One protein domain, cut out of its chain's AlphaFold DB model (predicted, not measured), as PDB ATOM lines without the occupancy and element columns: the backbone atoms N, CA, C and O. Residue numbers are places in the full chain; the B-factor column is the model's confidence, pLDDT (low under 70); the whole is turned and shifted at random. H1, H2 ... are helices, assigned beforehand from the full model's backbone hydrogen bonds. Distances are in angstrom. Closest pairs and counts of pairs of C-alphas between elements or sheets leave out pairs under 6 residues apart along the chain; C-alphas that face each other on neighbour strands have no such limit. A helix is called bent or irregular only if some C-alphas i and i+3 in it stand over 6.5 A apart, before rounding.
ATOM      1  N   GLU A   2     -32.650  11.401  35.514       86.00
ATOM      2  CA  GLU A   2     -31.385  10.679  35.398       86.00
ATOM      3  C   GLU A   2     -30.458  11.403  34.419       86.00
ATOM      4  O   GLU A   2     -30.315  11.033  33.258       86.00
ATOM      5  N   ILE A   3     -29.881  12.514  34.875       86.50
ATOM      6  CA  ILE A   3     -29.014  13.373  34.064       86.50
ATOM      7  C   ILE A   3     -27.742  13.652  34.857       86.50
ATOM      8  O   ILE A   3     -27.812  13.966  36.048       86.50
ATOM      9  N   THR A   4     -26.590  13.560  34.195       88.00
ATOM     10  CA  THR A   4     -25.311  13.928  34.794       88.00
ATOM     11  C   THR A   4     -25.117  15.442  34.771       88.00
ATOM     12  O   THR A   4     -25.352  16.111  33.765       88.00
ATOM     13  N   ALA A   5     -24.682  16.001  35.894       85.81
ATOM     14  CA  ALA A   5     -24.335  17.410  36.021       85.81
ATOM     15  C   ALA A   5     -23.375  17.590  37.195       85.81
ATOM     16  O   ALA A   5     -23.569  16.980  38.240       85.81
ATOM     17  N   ASN A   6     -22.376  18.467  37.067       84.75
ATOM     18  CA  ASN A   6     -21.524  18.820  38.211       84.75
ATOM     19  C   ASN A   6     -22.306  19.644  39.250       84.75
ATOM     20  O   ASN A   6     -22.133  19.462  40.451       84.75
ATOM     21  N   VAL A   7     -23.173  20.538  38.768       89.00
ATOM     22  CA  VAL A   7     -24.068  21.400  39.549       89.00
ATOM     23  C   VAL A   7     -25.330  21.645  38.730       89.00
ATOM     24  O   VAL A   7     -25.247  21.864  37.521       89.00
ATOM     25  N   SER A   8     -26.489  21.660  39.384       90.06
ATOM     26  CA  SER A   8     -27.735  22.126  38.765       90.06
ATOM     27  C   SER A   8     -27.795  23.655  38.764       90.06
ATOM     28  O   SER A   8     -27.759  24.285  39.813       90.06
ATOM     29  N   TRP A   9     -27.887  24.287  37.597       92.25
ATOM     30  CA  TRP A   9     -27.853  25.748  37.507       92.25
ATOM     31  C   TRP A   9     -28.816  26.279  36.449       92.25
ATOM     32  O   TRP A   9     -29.047  25.643  35.426       92.25
ATOM     33  N   THR A  10     -29.337  27.482  36.677       93.88
ATOM     34  CA  THR A  10     -30.109  28.253  35.695       93.88
ATOM     35  C   THR A  10     -29.662  29.719  35.733       93.88
ATOM     36  O   THR A  10     -29.262  30.187  36.804       93.88
ATOM     37  N   PRO A  11     -29.701  30.470  34.612       96.38
ATOM     38  CA  PRO A  11     -29.290  31.875  34.591       96.38
ATOM     39  C   PRO A  11     -29.964  32.761  35.649       96.38
ATOM     40  O   PRO A  11     -29.327  33.690  36.140       96.38
ATOM     41  N   ASP A  12     -31.209  32.461  36.035       97.19
ATOM     42  CA  ASP A  12     -31.952  33.250  37.030       97.19
ATOM     43  C   ASP A  12     -31.666  32.846  38.490       97.19
ATOM     44  O   ASP A  12     -32.066  33.544  39.422       97.19
ATOM     45  N   LEU A  13     -30.922  31.759  38.731       97.56
ATOM     46  CA  LEU A  13     -30.686  31.246  40.085       97.56
ATOM     47  C   LEU A  13     -30.045  32.281  41.030       97.56
ATOM     48  O   LEU A  13     -30.492  32.373  42.172       97.56
ATOM     49  N   PRO A  14     -29.072  33.119  40.607       98.00
ATOM     50  CA  PRO A  14     -28.565  34.202  41.450       98.00
ATOM     51  C   PRO A  14     -29.633  35.204  41.893       98.00
ATOM     52  O   PRO A  14     -29.549  35.710  43.011       98.00
ATOM     53  N   ASN A  15     -30.624  35.487  41.043       98.38
ATOM     54  CA  ASN A  15     -31.714  36.405  41.369       98.38
ATOM     55  C   ASN A  15     -32.712  35.749  42.324       98.38
ATOM     56  O   ASN A  15     -33.139  36.388  43.283       98.38
ATOM     57  N   ILE A  16     -33.064  34.479  42.093       98.25
ATOM     58  CA  ILE A  16     -33.894  33.685  43.013       98.25
ATOM     59  C   ILE A  16     -33.229  33.643  44.393       98.25
ATOM     60  O   ILE A  16     -33.837  34.031  45.387       98.25
ATOM     61  N   PHE A  17     -31.945  33.289  44.443       98.56
ATOM     62  CA  PHE A  17     -31.168  33.220  45.675       98.56
ATOM     63  C   PHE A  17     -31.118  34.569  46.407       98.56
ATOM     64  O   PHE A  17     -31.415  34.638  47.596       98.56
ATOM     65  N   GLN A  18     -30.787  35.656  45.702       98.44
ATOM     66  CA  GLN A  18     -30.711  36.995  46.295       98.44
ATOM     67  C   GLN A  18     -32.066  37.460  46.842       98.44
ATOM     68  O   GLN A  18     -32.102  38.079  47.905       98.44
ATOM     69  N   ARG A  19     -33.172  37.160  46.146       98.38
ATOM     70  CA  ARG A  19     -34.532  37.456  46.629       98.38
ATOM     71  C   ARG A  19     -34.891  36.636  47.867       98.38
ATOM     72  O   ARG A  19     -35.486  37.183  48.788       98.38
ATOM     73  N   LYS A  20     -34.518  35.355  47.889       97.62
ATOM     74  CA  LYS A  20     -34.860  34.413  48.961       97.62
ATOM     75  C   LYS A  20     -34.044  34.623  50.239       97.62
ATOM     76  O   LYS A  20     -34.600  34.540  51.327       97.62
ATOM     77  N   HIS A  21     -32.749  34.910  50.105       97.94
ATOM     78  CA  HIS A  21     -31.803  34.928  51.228       97.94
ATOM     79  C   HIS A  21     -31.230  36.316  51.544       97.94
ATOM     80  O   HIS A  21     -30.589  36.499  52.573       97.94
ATOM     81  N   GLY A  22     -31.450  37.319  50.687       98.25
ATOM     82  CA  GLY A  22     -31.008  38.694  50.942       98.25
ATOM     83  C   GLY A  22     -29.522  38.963  50.672       98.25
ATOM     84  O   GLY A  22     -29.058  40.082  50.894       98.25
ATOM     85  N   TYR A  23     -28.766  38.004  50.127       98.38
ATOM     86  CA  TYR A  23     -27.355  38.183  49.760       98.38
ATOM     87  C   TYR A  23     -26.975  37.424  48.478       98.38
ATOM     88  O   TYR A  23     -27.736  36.609  47.966       98.38
ATOM     89  N   SER A  24     -25.791  37.712  47.924       98.06
ATOM     90  CA  SER A  24     -25.374  37.171  46.626       98.06
ATOM     91  C   SER A  24     -24.683  35.814  46.755       98.06
ATOM     92  O   SER A  24     -23.658  35.701  47.427       98.06
ATOM     93  N   ILE A  25     -25.152  34.823  45.991       97.56
ATOM     94  CA  ILE A  25     -24.514  33.500  45.873       97.56
ATOM     95  C   ILE A  25     -23.098  33.548  45.271       97.56
ATOM     96  O   ILE A  25     -22.300  32.642  45.487       97.56
ATOM     97  N   LYS A  26     -22.745  34.609  44.528       96.44
ATOM     98  CA  LYS A  26     -21.504  34.664  43.726       96.44
ATOM     99  C   LYS A  26     -20.235  34.420  44.545       96.44
ATOM    100  O   LYS A  26     -19.308  33.788  44.051       96.44
ATOM    101  N   LYS A  27     -20.200  34.892  45.796       94.50
ATOM    102  CA  LYS A  27     -19.053  34.708  46.703       94.50
ATOM    103  C   LYS A  27     -18.869  33.254  47.153       94.50
ATOM    104  O   LYS A  27     -17.779  32.886  47.566       94.50
ATOM    105  N   TYR A  28     -19.918  32.443  47.047       96.00
ATOM    106  CA  TYR A  28     -19.995  31.089  47.588       96.00
ATOM    107  C   TYR A  28     -19.978  30.005  46.506       96.00
ATOM    108  O   TYR A  28     -20.014  28.824  46.835       96.00
ATOM    109  N   LEU A  29     -19.855  30.371  45.222       94.62
ATOM    110  CA  LEU A  29     -19.753  29.412  44.113       94.62
ATOM    111  C   LEU A  29     -18.696  28.311  44.330       94.62
ATOM    112  O   LEU A  29     -19.008  27.164  44.010       94.62
ATOM    113  N   PRO A  30     -17.506  28.581  44.913       93.38
ATOM    114  CA  PRO A  30     -16.537  27.521  45.198       93.38
ATOM    115  C   PRO A  30     -17.050  26.434  46.159       93.38
ATOM    116  O   PRO A  30     -16.610  25.294  46.065       93.38
ATOM    117  N   LEU A  31     -17.996  26.753  47.052       94.00
ATOM    118  CA  LEU A  31     -18.662  25.756  47.905       94.00
ATOM    119  C   LEU A  31     -19.656  24.912  47.093       94.00
ATOM    120  O   LEU A  31     -19.743  23.701  47.271       94.00
ATOM    121  N   ILE A  32     -20.398  25.552  46.182       93.56
ATOM    122  CA  ILE A  32     -21.507  24.930  45.443       93.56
ATOM    123  C   ILE A  32     -21.024  23.910  44.412       93.56
ATOM    124  O   ILE A  32     -21.685  22.897  44.201       93.56
ATOM    125  N   ILE A  33     -19.864  24.128  43.790       90.62
ATOM    126  CA  ILE A  33     -19.339  23.222  42.753       90.62
ATOM    127  C   ILE A  33     -19.016  21.808  43.250       90.62
ATOM    128  O   ILE A  33     -18.844  20.904  42.434       90.62
ATOM    129  N   TYR A  34     -18.955  21.596  44.564       89.88
ATOM    130  CA  TYR A  34     -18.649  20.312  45.179       89.88
ATOM    131  C   TYR A  34     -19.919  19.610  45.687       89.88
ATOM    132  O   TYR A  34     -20.691  20.197  46.441       89.88
ATOM    133  N   LYS A  35     -20.129  18.337  45.311       87.12
ATOM    134  CA  LYS A  35     -21.232  17.473  45.798       87.12
ATOM    135  C   LYS A  35     -22.657  18.056  45.663       87.12
ATOM    136  O   LYS A  35     -23.531  17.755  46.476       87.12
ATOM    137  N   ASN A  36     -22.909  18.856  44.622       90.06
ATOM    138  CA  ASN A  36     -24.251  19.326  44.227       90.06
ATOM    139  C   ASN A  36     -24.711  18.759  42.868       90.06
ATOM    140  O   ASN A  36     -25.528  19.354  42.161       90.06
ATOM    141  N   ASN A  37     -24.165  17.596  42.521       89.00
ATOM    142  CA  ASN A  37     -24.517  16.776  41.367       89.00
ATOM    143  C   ASN A  37     -25.742  15.886  41.640       89.00
ATOM    144  O   ASN A  37     -26.290  15.878  42.746       89.00
ATOM    145  N   ASN A  38     -26.136  15.109  40.628       90.12
ATOM    146  CA  ASN A  38     -27.173  14.083  40.727       90.12
ATOM    147  C   ASN A  38     -26.792  13.015  41.771       90.12
ATOM    148  O   ASN A  38     -25.741  12.381  41.644       90.12
ATOM    149  N   ILE A  39     -27.624  12.837  42.797       87.56
ATOM    150  CA  ILE A  39     -27.280  12.029  43.979       87.56
ATOM    151  C   ILE A  39     -27.442  10.522  43.758       87.56
ATOM    152  O   ILE A  39     -26.756   9.751  44.417       87.56
ATOM    153  N   GLY A  40     -28.290  10.103  42.812       84.56
ATOM    154  CA  GLY A  40     -28.492   8.685  42.488       84.56
ATOM    155  C   GLY A  40     -27.496   8.146  41.461       84.56
ATOM    156  O   GLY A  40     -27.044   7.012  41.577       84.56
ATOM    157  N   LEU A  41     -27.094   8.965  40.483       86.19
ATOM    158  CA  LEU A  41     -26.199   8.544  39.395       86.19
ATOM    159  C   LEU A  41     -24.716   8.825  39.653       86.19
ATOM    160  O   LEU A  41     -23.852   8.113  39.148       86.19
ATOM    161  N   GLN A  42     -24.398   9.899  40.379       86.56
ATOM    162  CA  GLN A  42     -23.029  10.407  40.524       86.56
ATOM    163  C   GLN A  42     -22.578  10.398  41.992       86.56
ATOM    164  O   GLN A  42     -22.034  11.377  42.503       86.56
ATOM    165  N   THR A  43     -22.768   9.273  42.681       73.00
ATOM    166  CA  THR A  43     -22.452   9.116  44.116       73.00
ATOM    167  C   THR A  43     -20.984   9.405  44.469       73.00
ATOM    168  O   THR A  43     -20.686   9.817  45.590       73.00
ATOM    169  N   THR A  44     -20.060   9.243  43.513       71.94
ATOM    170  CA  THR A  44     -18.604   9.381  43.713       71.94
ATOM    171  C   THR A  44     -17.929  10.431  42.827       71.94
ATOM    172  O   THR A  44     -16.706  10.555  42.879       71.94
ATOM    173  N   ALA A  45     -18.684  11.209  42.040       70.06
ATOM    174  CA  ALA A  45     -18.139  12.186  41.087       70.06
ATOM    175  C   ALA A  45     -18.432  13.644  41.501       70.06
ATOM    176  O   ALA A  45     -19.177  14.340  40.803       70.06
ATOM    177  N   PRO A  46     -17.891  14.126  42.638       72.69
ATOM    178  CA  PRO A  46     -18.058  15.516  43.033       72.69
ATOM    179  C   PRO A  46     -17.228  16.439  42.130       72.69
ATOM    180  O   PRO A  46     -16.294  15.994  41.460       72.69
ATOM    181  N   GLY A  47     -17.509  17.748  42.161       69.94
ATOM    182  CA  GLY A  47     -16.565  18.741  41.646       69.94
ATOM    183  C   GLY A  47     -15.149  18.464  42.156       69.94
ATOM    184  O   GLY A  47     -14.954  17.998  43.273       69.94
ATOM    185  N   THR A  48     -14.138  18.705  41.328       77.31
ATOM    186  CA  THR A  48     -12.764  18.236  41.587       77.31
ATOM    187  C   THR A  48     -12.090  18.886  42.799       77.31
ATOM    188  O   THR A  48     -11.010  18.458  43.198       77.31
ATOM    189  N   ILE A  49     -12.685  19.939  43.364       85.00
ATOM    190  CA  ILE A  49     -12.133  20.728  44.464       85.00
ATOM    191  C   ILE A  49     -13.223  20.932  45.513       85.00
ATOM    192  O   ILE A  49     -14.302  21.430  45.198       85.00
ATOM    193  N   GLN A  50     -12.911  20.583  46.761       90.88
ATOM    194  CA  GLN A  50     -13.724  20.930  47.920       90.88
ATOM    195  C   GLN A  50     -13.194  22.224  48.537       90.88
ATOM    196  O   GLN A  50     -12.051  22.279  48.990       90.88
ATOM    197  N   CYS A  51     -14.030  23.257  48.576       92.38
ATOM    198  CA  CYS A  51     -13.769  24.460  49.358       92.38
ATOM    199  C   CYS A  51     -14.528  24.383  50.683       92.38
ATOM    200  O   CYS A  51     -15.662  23.912  50.718       92.38
ATOM    201  N   LEU A  52     -13.903  24.865  51.756       95.12
ATOM    202  CA  LEU A  52     -14.484  24.966  53.092       95.12
ATOM    203  C   LEU A  52     -14.281  26.392  53.596       95.12
ATOM    204  O   LEU A  52     -13.250  27.006  53.306       95.12
ATOM    205  N   LEU A  53     -15.256  26.920  54.330       96.06
ATOM    206  CA  LEU A  53     -15.085  28.186  55.041       96.06
ATOM    207  C   LEU A  53     -14.511  27.950  56.436       96.06
ATOM    208  O   LEU A  53     -14.740  26.906  57.043       96.06
ATOM    209  N   ASP A  54     -13.827  28.961  56.967       95.94
ATOM    210  CA  ASP A  54     -13.427  29.021  58.375       95.94
ATOM    211  C   ASP A  54     -14.621  29.452  59.248       95.94
ATOM    212  O   ASP A  54     -14.675  30.544  59.813       95.94
ATOM    213  N   THR A  55     -15.663  28.620  59.250       95.69
ATOM    214  CA  THR A  55     -16.884  28.775  60.048       95.69
ATOM    215  C   THR A  55     -17.215  27.447  60.732       95.69
ATOM    216  O   THR A  55     -16.804  26.394  60.238       95.69
ATOM    217  N   PRO A  56     -17.980  27.439  61.844       96.75
ATOM    218  CA  PRO A  56     -18.320  26.197  62.546       96.75
ATOM    219  C   PRO A  56     -19.002  25.136  61.666       96.75
ATOM    220  O   PRO A  56     -18.794  23.945  61.864       96.75
ATOM    221  N   ASP A  57     -19.790  25.567  60.680       96.19
ATOM    222  CA  ASP A  57     -20.497  24.713  59.719       96.19
ATOM    223  C   ASP A  57     -19.715  24.480  58.412       96.19
ATOM    224  O   ASP A  57     -20.243  23.878  57.473       96.19
ATOM    225  N   GLN A  58     -18.488  25.004  58.318       96.81
ATOM    226  CA  GLN A  58     -17.612  24.959  57.144       96.81
ATOM    227  C   GLN A  58     -18.245  25.496  55.844       96.81
ATOM    228  O   GLN A  58     -17.784  25.188  54.742       96.81
ATOM    229  N   GLY A  59     -19.289  26.325  55.959       95.81
ATOM    230  CA  GLY A  59     -20.042  26.893  54.842       95.81
ATOM    231  C   GLY A  59     -21.264  26.081  54.396       95.81
ATOM    232  O   GLY A  59     -21.861  26.409  53.368       95.81
ATOM    233  N   SER A  60     -21.665  25.056  55.152       95.06
ATOM    234  CA  SER A  60     -22.839  24.220  54.853       95.06
ATOM    235  C   SER A  60     -24.141  25.023  54.750       95.06
ATOM    236  O   SER A  60     -24.980  24.716  53.903       95.06
ATOM    237  N   GLY A  61     -24.303  26.092  55.536       96.25
ATOM    238  CA  GLY A  61     -25.461  26.984  55.462       96.25
ATOM    239  C   GLY A  61     -25.648  27.609  54.075       96.25
ATOM    240  O   GLY A  61     -26.757  27.620  53.549       96.25
ATOM    241  N   TYR A  62     -24.559  28.013  53.416       97.19
ATOM    242  CA  TYR A  62     -24.614  28.576  52.060       97.19
ATOM    243  C   TYR A  62     -24.996  27.532  51.003       97.19
ATOM    244  O   TYR A  62     -25.657  27.856  50.016       97.19
ATOM    245  N   ILE A  63     -24.600  26.272  51.209       96.06
ATOM    246  CA  ILE A  63     -25.007  25.150  50.351       96.06
ATOM    247  C   ILE A  63     -26.507  24.879  50.526       96.06
ATOM    248  O   ILE A  63     -27.213  24.693  49.534       96.06
ATOM    249  N   ASN A  64     -27.005  24.914  51.766       97.06
ATOM    250  CA  ASN A  64     -28.428  24.753  52.067       97.06
ATOM    251  C   ASN A  64     -29.271  25.861  51.428       97.06
ATOM    252  O   ASN A  64     -30.284  25.566  50.797       97.06
ATOM    253  N   ASP A  65     -28.818  27.111  51.514       97.81
ATOM    254  CA  ASP A  65     -29.477  28.246  50.865       97.81
ATOM    255  C   ASP A  65     -29.487  28.095  49.335       97.81
ATOM    256  O   ASP A  65     -30.498  28.334  48.673       97.81
ATOM    257  N   TYR A  66     -28.396  27.598  48.742       97.75
ATOM    258  CA  TYR A  66     -28.359  27.318  47.305       97.75
ATOM    259  C   TYR A  66     -29.393  26.257  46.908       97.75
ATOM    260  O   TYR A  66     -30.130  26.458  45.941       97.75
ATOM    261  N   ARG A  67     -29.501  25.159  47.665       97.19
ATOM    262  CA  ARG A  67     -30.486  24.097  47.400       97.19
ATOM    263  C   ARG A  67     -31.917  24.570  47.634       97.19
ATOM    264  O   ARG A  67     -32.807  24.196  46.877       97.19
ATOM    265  N   ALA A  68     -32.143  25.450  48.608       97.56
ATOM    266  CA  ALA A  68     -33.440  26.084  48.825       97.56
ATOM    267  C   ALA A  68     -33.844  26.999  47.654       97.56
ATOM    268  O   ALA A  68     -35.007  26.991  47.245       97.56
ATOM    269  N   ALA A  69     -32.903  27.762  47.086       97.88
ATOM    270  CA  ALA A  69     -33.134  28.549  45.874       97.88
ATOM    271  C   ALA A  69     -33.350  27.658  44.635       97.88
ATOM    272  O   ALA A  69     -34.213  27.950  43.808       97.88
ATOM    273  N   LEU A  70     -32.613  26.548  44.523       96.69
ATOM    274  CA  LEU A  70     -32.813  25.551  43.466       96.69
ATOM    275  C   LEU A  70     -34.212  24.927  43.552       96.69
ATOM    276  O   LEU A  70     -34.894  24.821  42.534       96.69
ATOM    277  N   GLY A  71     -34.658  24.582  44.762       96.75
ATOM    278  CA  GLY A  71     -36.010  24.094  45.027       96.75
ATOM    279  C   GLY A  71     -37.088  25.087  44.593       96.75
ATOM    280  O   GLY A  71     -38.088  24.692  44.007       96.75
ATOM    281  N   GLU A  72     -36.881  26.394  44.773       97.44
ATOM    282  CA  GLU A  72     -37.836  27.407  44.298       97.44
ATOM    283  C   GLU A  72     -37.970  27.422  42.767       97.44
ATOM    284  O   GLU A  72     -39.084  27.465  42.244       97.44
ATOM    285  N   GLY A  73     -36.854  27.297  42.041       96.81
ATOM    286  CA  GLY A  73     -36.885  27.119  40.587       96.81
ATOM    287  C   GLY A  73     -37.549  25.804  40.161       96.81
ATOM    288  O   GLY A  73     -38.306  25.776  39.192       96.81
ATOM    289  N   TYR A  74     -37.305  24.719  40.901       96.69
ATOM    290  CA  TYR A  74     -37.907  23.413  40.632       96.69
ATOM    291  C   TYR A  74     -39.422  23.399  40.876       96.69
ATOM    292  O   TYR A  74     -40.165  22.875  40.047       96.69
ATOM    293  N   ARG A  75     -39.900  24.052  41.942       97.31
ATOM    294  CA  ARG A  75     -41.334  24.269  42.179       97.31
ATOM    295  C   ARG A  75     -41.979  24.996  41.007       97.31
ATOM    296  O   ARG A  75     -42.977  24.517  40.487       97.31
ATOM    297  N   ALA A  76     -41.386  26.102  40.552       97.06
ATOM    298  CA  ALA A  76     -41.920  26.852  39.415       97.06
ATOM    299  C   ALA A  76     -42.009  25.992  38.139       97.06
ATOM    300  O   ALA A  76     -42.969  26.104  37.377       97.06
ATOM    301  N   TYR A  77     -41.038  25.096  37.922       96.12
ATOM    302  CA  TYR A  77     -41.080  24.115  36.836       96.12
ATOM    303  C   TYR A  77     -42.251  23.127  36.982       96.12
ATOM    304  O   TYR A  77     -43.017  22.951  36.033       96.12
ATOM    305  N   LEU A  78     -42.421  22.517  38.162       97.81
ATOM    306  CA  LEU A  78     -43.515  21.575  38.418       97.81
ATOM    307  C   LEU A  78     -44.886  22.248  38.310       97.81
ATOM    308  O   LEU A  78     -45.769  21.721  37.640       97.81
ATOM    309  N   GLU A  79     -45.056  23.428  38.904       97.62
ATOM    310  CA  GLU A  79     -46.300  24.198  38.835       97.62
ATOM    311  C   GLU A  79     -46.645  24.586  37.396       97.62
ATOM    312  O   GLU A  79     -47.798  24.448  36.991       97.62
ATOM    313  N   GLY A  80     -45.656  25.019  36.605       98.06
ATOM    314  CA  GLY A  80     -45.851  25.348  35.194       98.06
ATOM    315  C   GLY A  80     -46.351  24.154  34.378       98.06
ATOM    316  O   GLY A  80     -47.313  24.288  33.621       98.06
ATOM    317  N   LEU A  81     -45.753  22.972  34.573       97.88
ATOM    318  CA  LEU A  81     -46.210  21.739  33.923       97.88
ATOM    319  C   LEU A  81     -47.598  21.315  34.402       97.88
ATOM    320  O   LEU A  81     -48.464  21.041  33.573       97.88
ATOM    321  N   THR A  82     -47.831  21.315  35.717       98.00
ATOM    322  CA  THR A  82     -49.131  21.005  36.325       98.00
ATOM    323  C   THR A  82     -50.231  21.898  35.747       98.00
ATOM    324  O   THR A  82     -51.277  21.406  35.327       98.00
ATOM    325  N   GLN A  83     -50.007  23.213  35.683       98.25
ATOM    326  CA  GLN A  83     -50.978  24.166  35.139       98.25
ATOM    327  C   GLN A  83     -51.230  23.935  33.649       98.25
ATOM    328  O   GLN A  83     -52.385  23.932  33.224       98.25
ATOM    329  N   TRP A  84     -50.171  23.712  32.867       98.31
ATOM    330  CA  TRP A  84     -50.290  23.464  31.433       98.31
ATOM    331  C   TRP A  84     -51.104  22.202  31.129       98.31
ATOM    332  O   TRP A  84     -52.001  22.255  30.289       98.31
ATOM    333  N   VAL A  85     -50.857  21.090  31.832       97.88
ATOM    334  CA  VAL A  85     -51.632  19.858  31.602       97.88
ATOM    335  C   VAL A  85     -53.060  19.952  32.128       97.88
ATOM    336  O   VAL A  85     -53.973  19.479  31.456       97.88
ATOM    337  N   ASN A  86     -53.284  20.632  33.257       97.94
ATOM    338  CA  ASN A  86     -54.636  20.873  33.765       97.94
ATOM    339  C   ASN A  86     -55.464  21.704  32.771       97.94
ATOM    340  O   ASN A  86     -56.655  21.458  32.620       97.94
ATOM    341  N   ALA A  87     -54.846  22.653  32.055       98.44
ATOM    342  CA  ALA A  87     -55.514  23.426  31.002       98.44
ATOM    343  C   ALA A  87     -55.926  22.579  29.779       98.44
ATOM    344  O   ALA A  87     -56.701  23.048  28.949       98.44
ATOM    345  N   MET A  88     -55.417  21.348  29.670       98.25
ATOM    346  CA  MET A  88     -55.803  20.350  28.667       98.25
ATOM    347  C   MET A  88     -56.754  19.280  29.236       98.25
ATOM    348  O   MET A  88     -56.920  18.234  28.614       98.25
ATOM    349  N   ASP A  89     -57.333  19.505  30.421       98.06
ATOM    350  CA  ASP A  89     -58.151  18.534  31.166       98.06
ATOM    351  C   ASP A  89     -57.403  17.223  31.511       98.06
ATOM    352  O   ASP A  89     -58.005  16.162  31.693       98.06
ATOM    353  N   LEU A  90     -56.072  17.296  31.629       97.94
ATOM    354  CA  LEU A  90     -55.194  16.197  32.041       97.94
ATOM    355  C   LEU A  90     -54.658  16.412  33.464       97.94
ATOM    356  O   LEU A  90     -54.786  17.487  34.043       97.94
ATOM    357  N   GLN A  91     -54.033  15.379  34.036       97.06
ATOM    358  CA  GLN A  91     -53.379  15.437  35.348       97.06
ATOM    359  C   GLN A  91     -51.902  15.050  35.236       97.06
ATOM    360  O   GLN A  91     -51.554  14.116  34.515       97.06
TER     361      GLN A  91
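What this domain is: This is residues 2 to 91 of the 277 residues of an uncharacterized protein of Aspergillus oryzae (strain ATCC 42149 / RIB 40) (UniProt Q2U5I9). One long helix, H3, makes the longest axis like a shaft; two short helices, H1 and H2, pack across its earlier part at residues 62 to 73, and a long loop, residues 33 to 59, leads from H2 back to the start of H3. Beyond this loose head the shaft sticks out, with residues 74 to 80 and 84 to 89 standing free. The printed part has 90 residues with three named helices in the order H1, H2, H3 and no named strand; the class is all helix, though the helices hold 44 residues, under half. The whole is loose, with a radius of gyration of the C-alphas of 15.5 A, and elongated, spanning 53 by 32 by 21 A.

How they stand to each other: Begin with H3, residues 60 to 86. With residues 65 to 73 alone it touches H1, residues 13 to 21; look at Phe 17 and Ala 69, whose C-alphas are the closest at 5.1 A. These two run opposite ways at a steep tilt of 69 degrees, only just short of about perpendicular. With residues 62 to 66 alone H3 touches H2, residues 25 to 32, about perpendicular at 80 degrees; the closest C-alphas, of Ile 32 and Ile 63, are 6.0 A apart. H1 and H2 touch, about perpendicular at 77 degrees, closest at the C-alphas of Pro 14 and Ile 25, 6.0 A. Every O i to N i+4 pair is within hydrogen-bond range in H1 and H3, but 2 of 4 in H2, which is irregular: C-alphas 27 and 30 are 7.8 A apart.

Where its parts are: Find C-alpha 60 at (-22.839, 24.220, 54.853); from there H3 runs 38.3 A to C-alpha 86 at (-54.636, 20.873, 33.765). H1 begins at C-alpha 13, (-30.686, 31.246, 40.085), and measures 11.8 A; H2 measures 9.1 A.

The domain as a whole: The two C-alphas farthest apart, of Asp 54 and Asp 89, are 53.4 A apart. The link from H1 to H2 is tight, and that from H2 to H3 is long, 27 residues. The printed part has no cut; its mean pLDDT is 93.3, with residue 47 under 70.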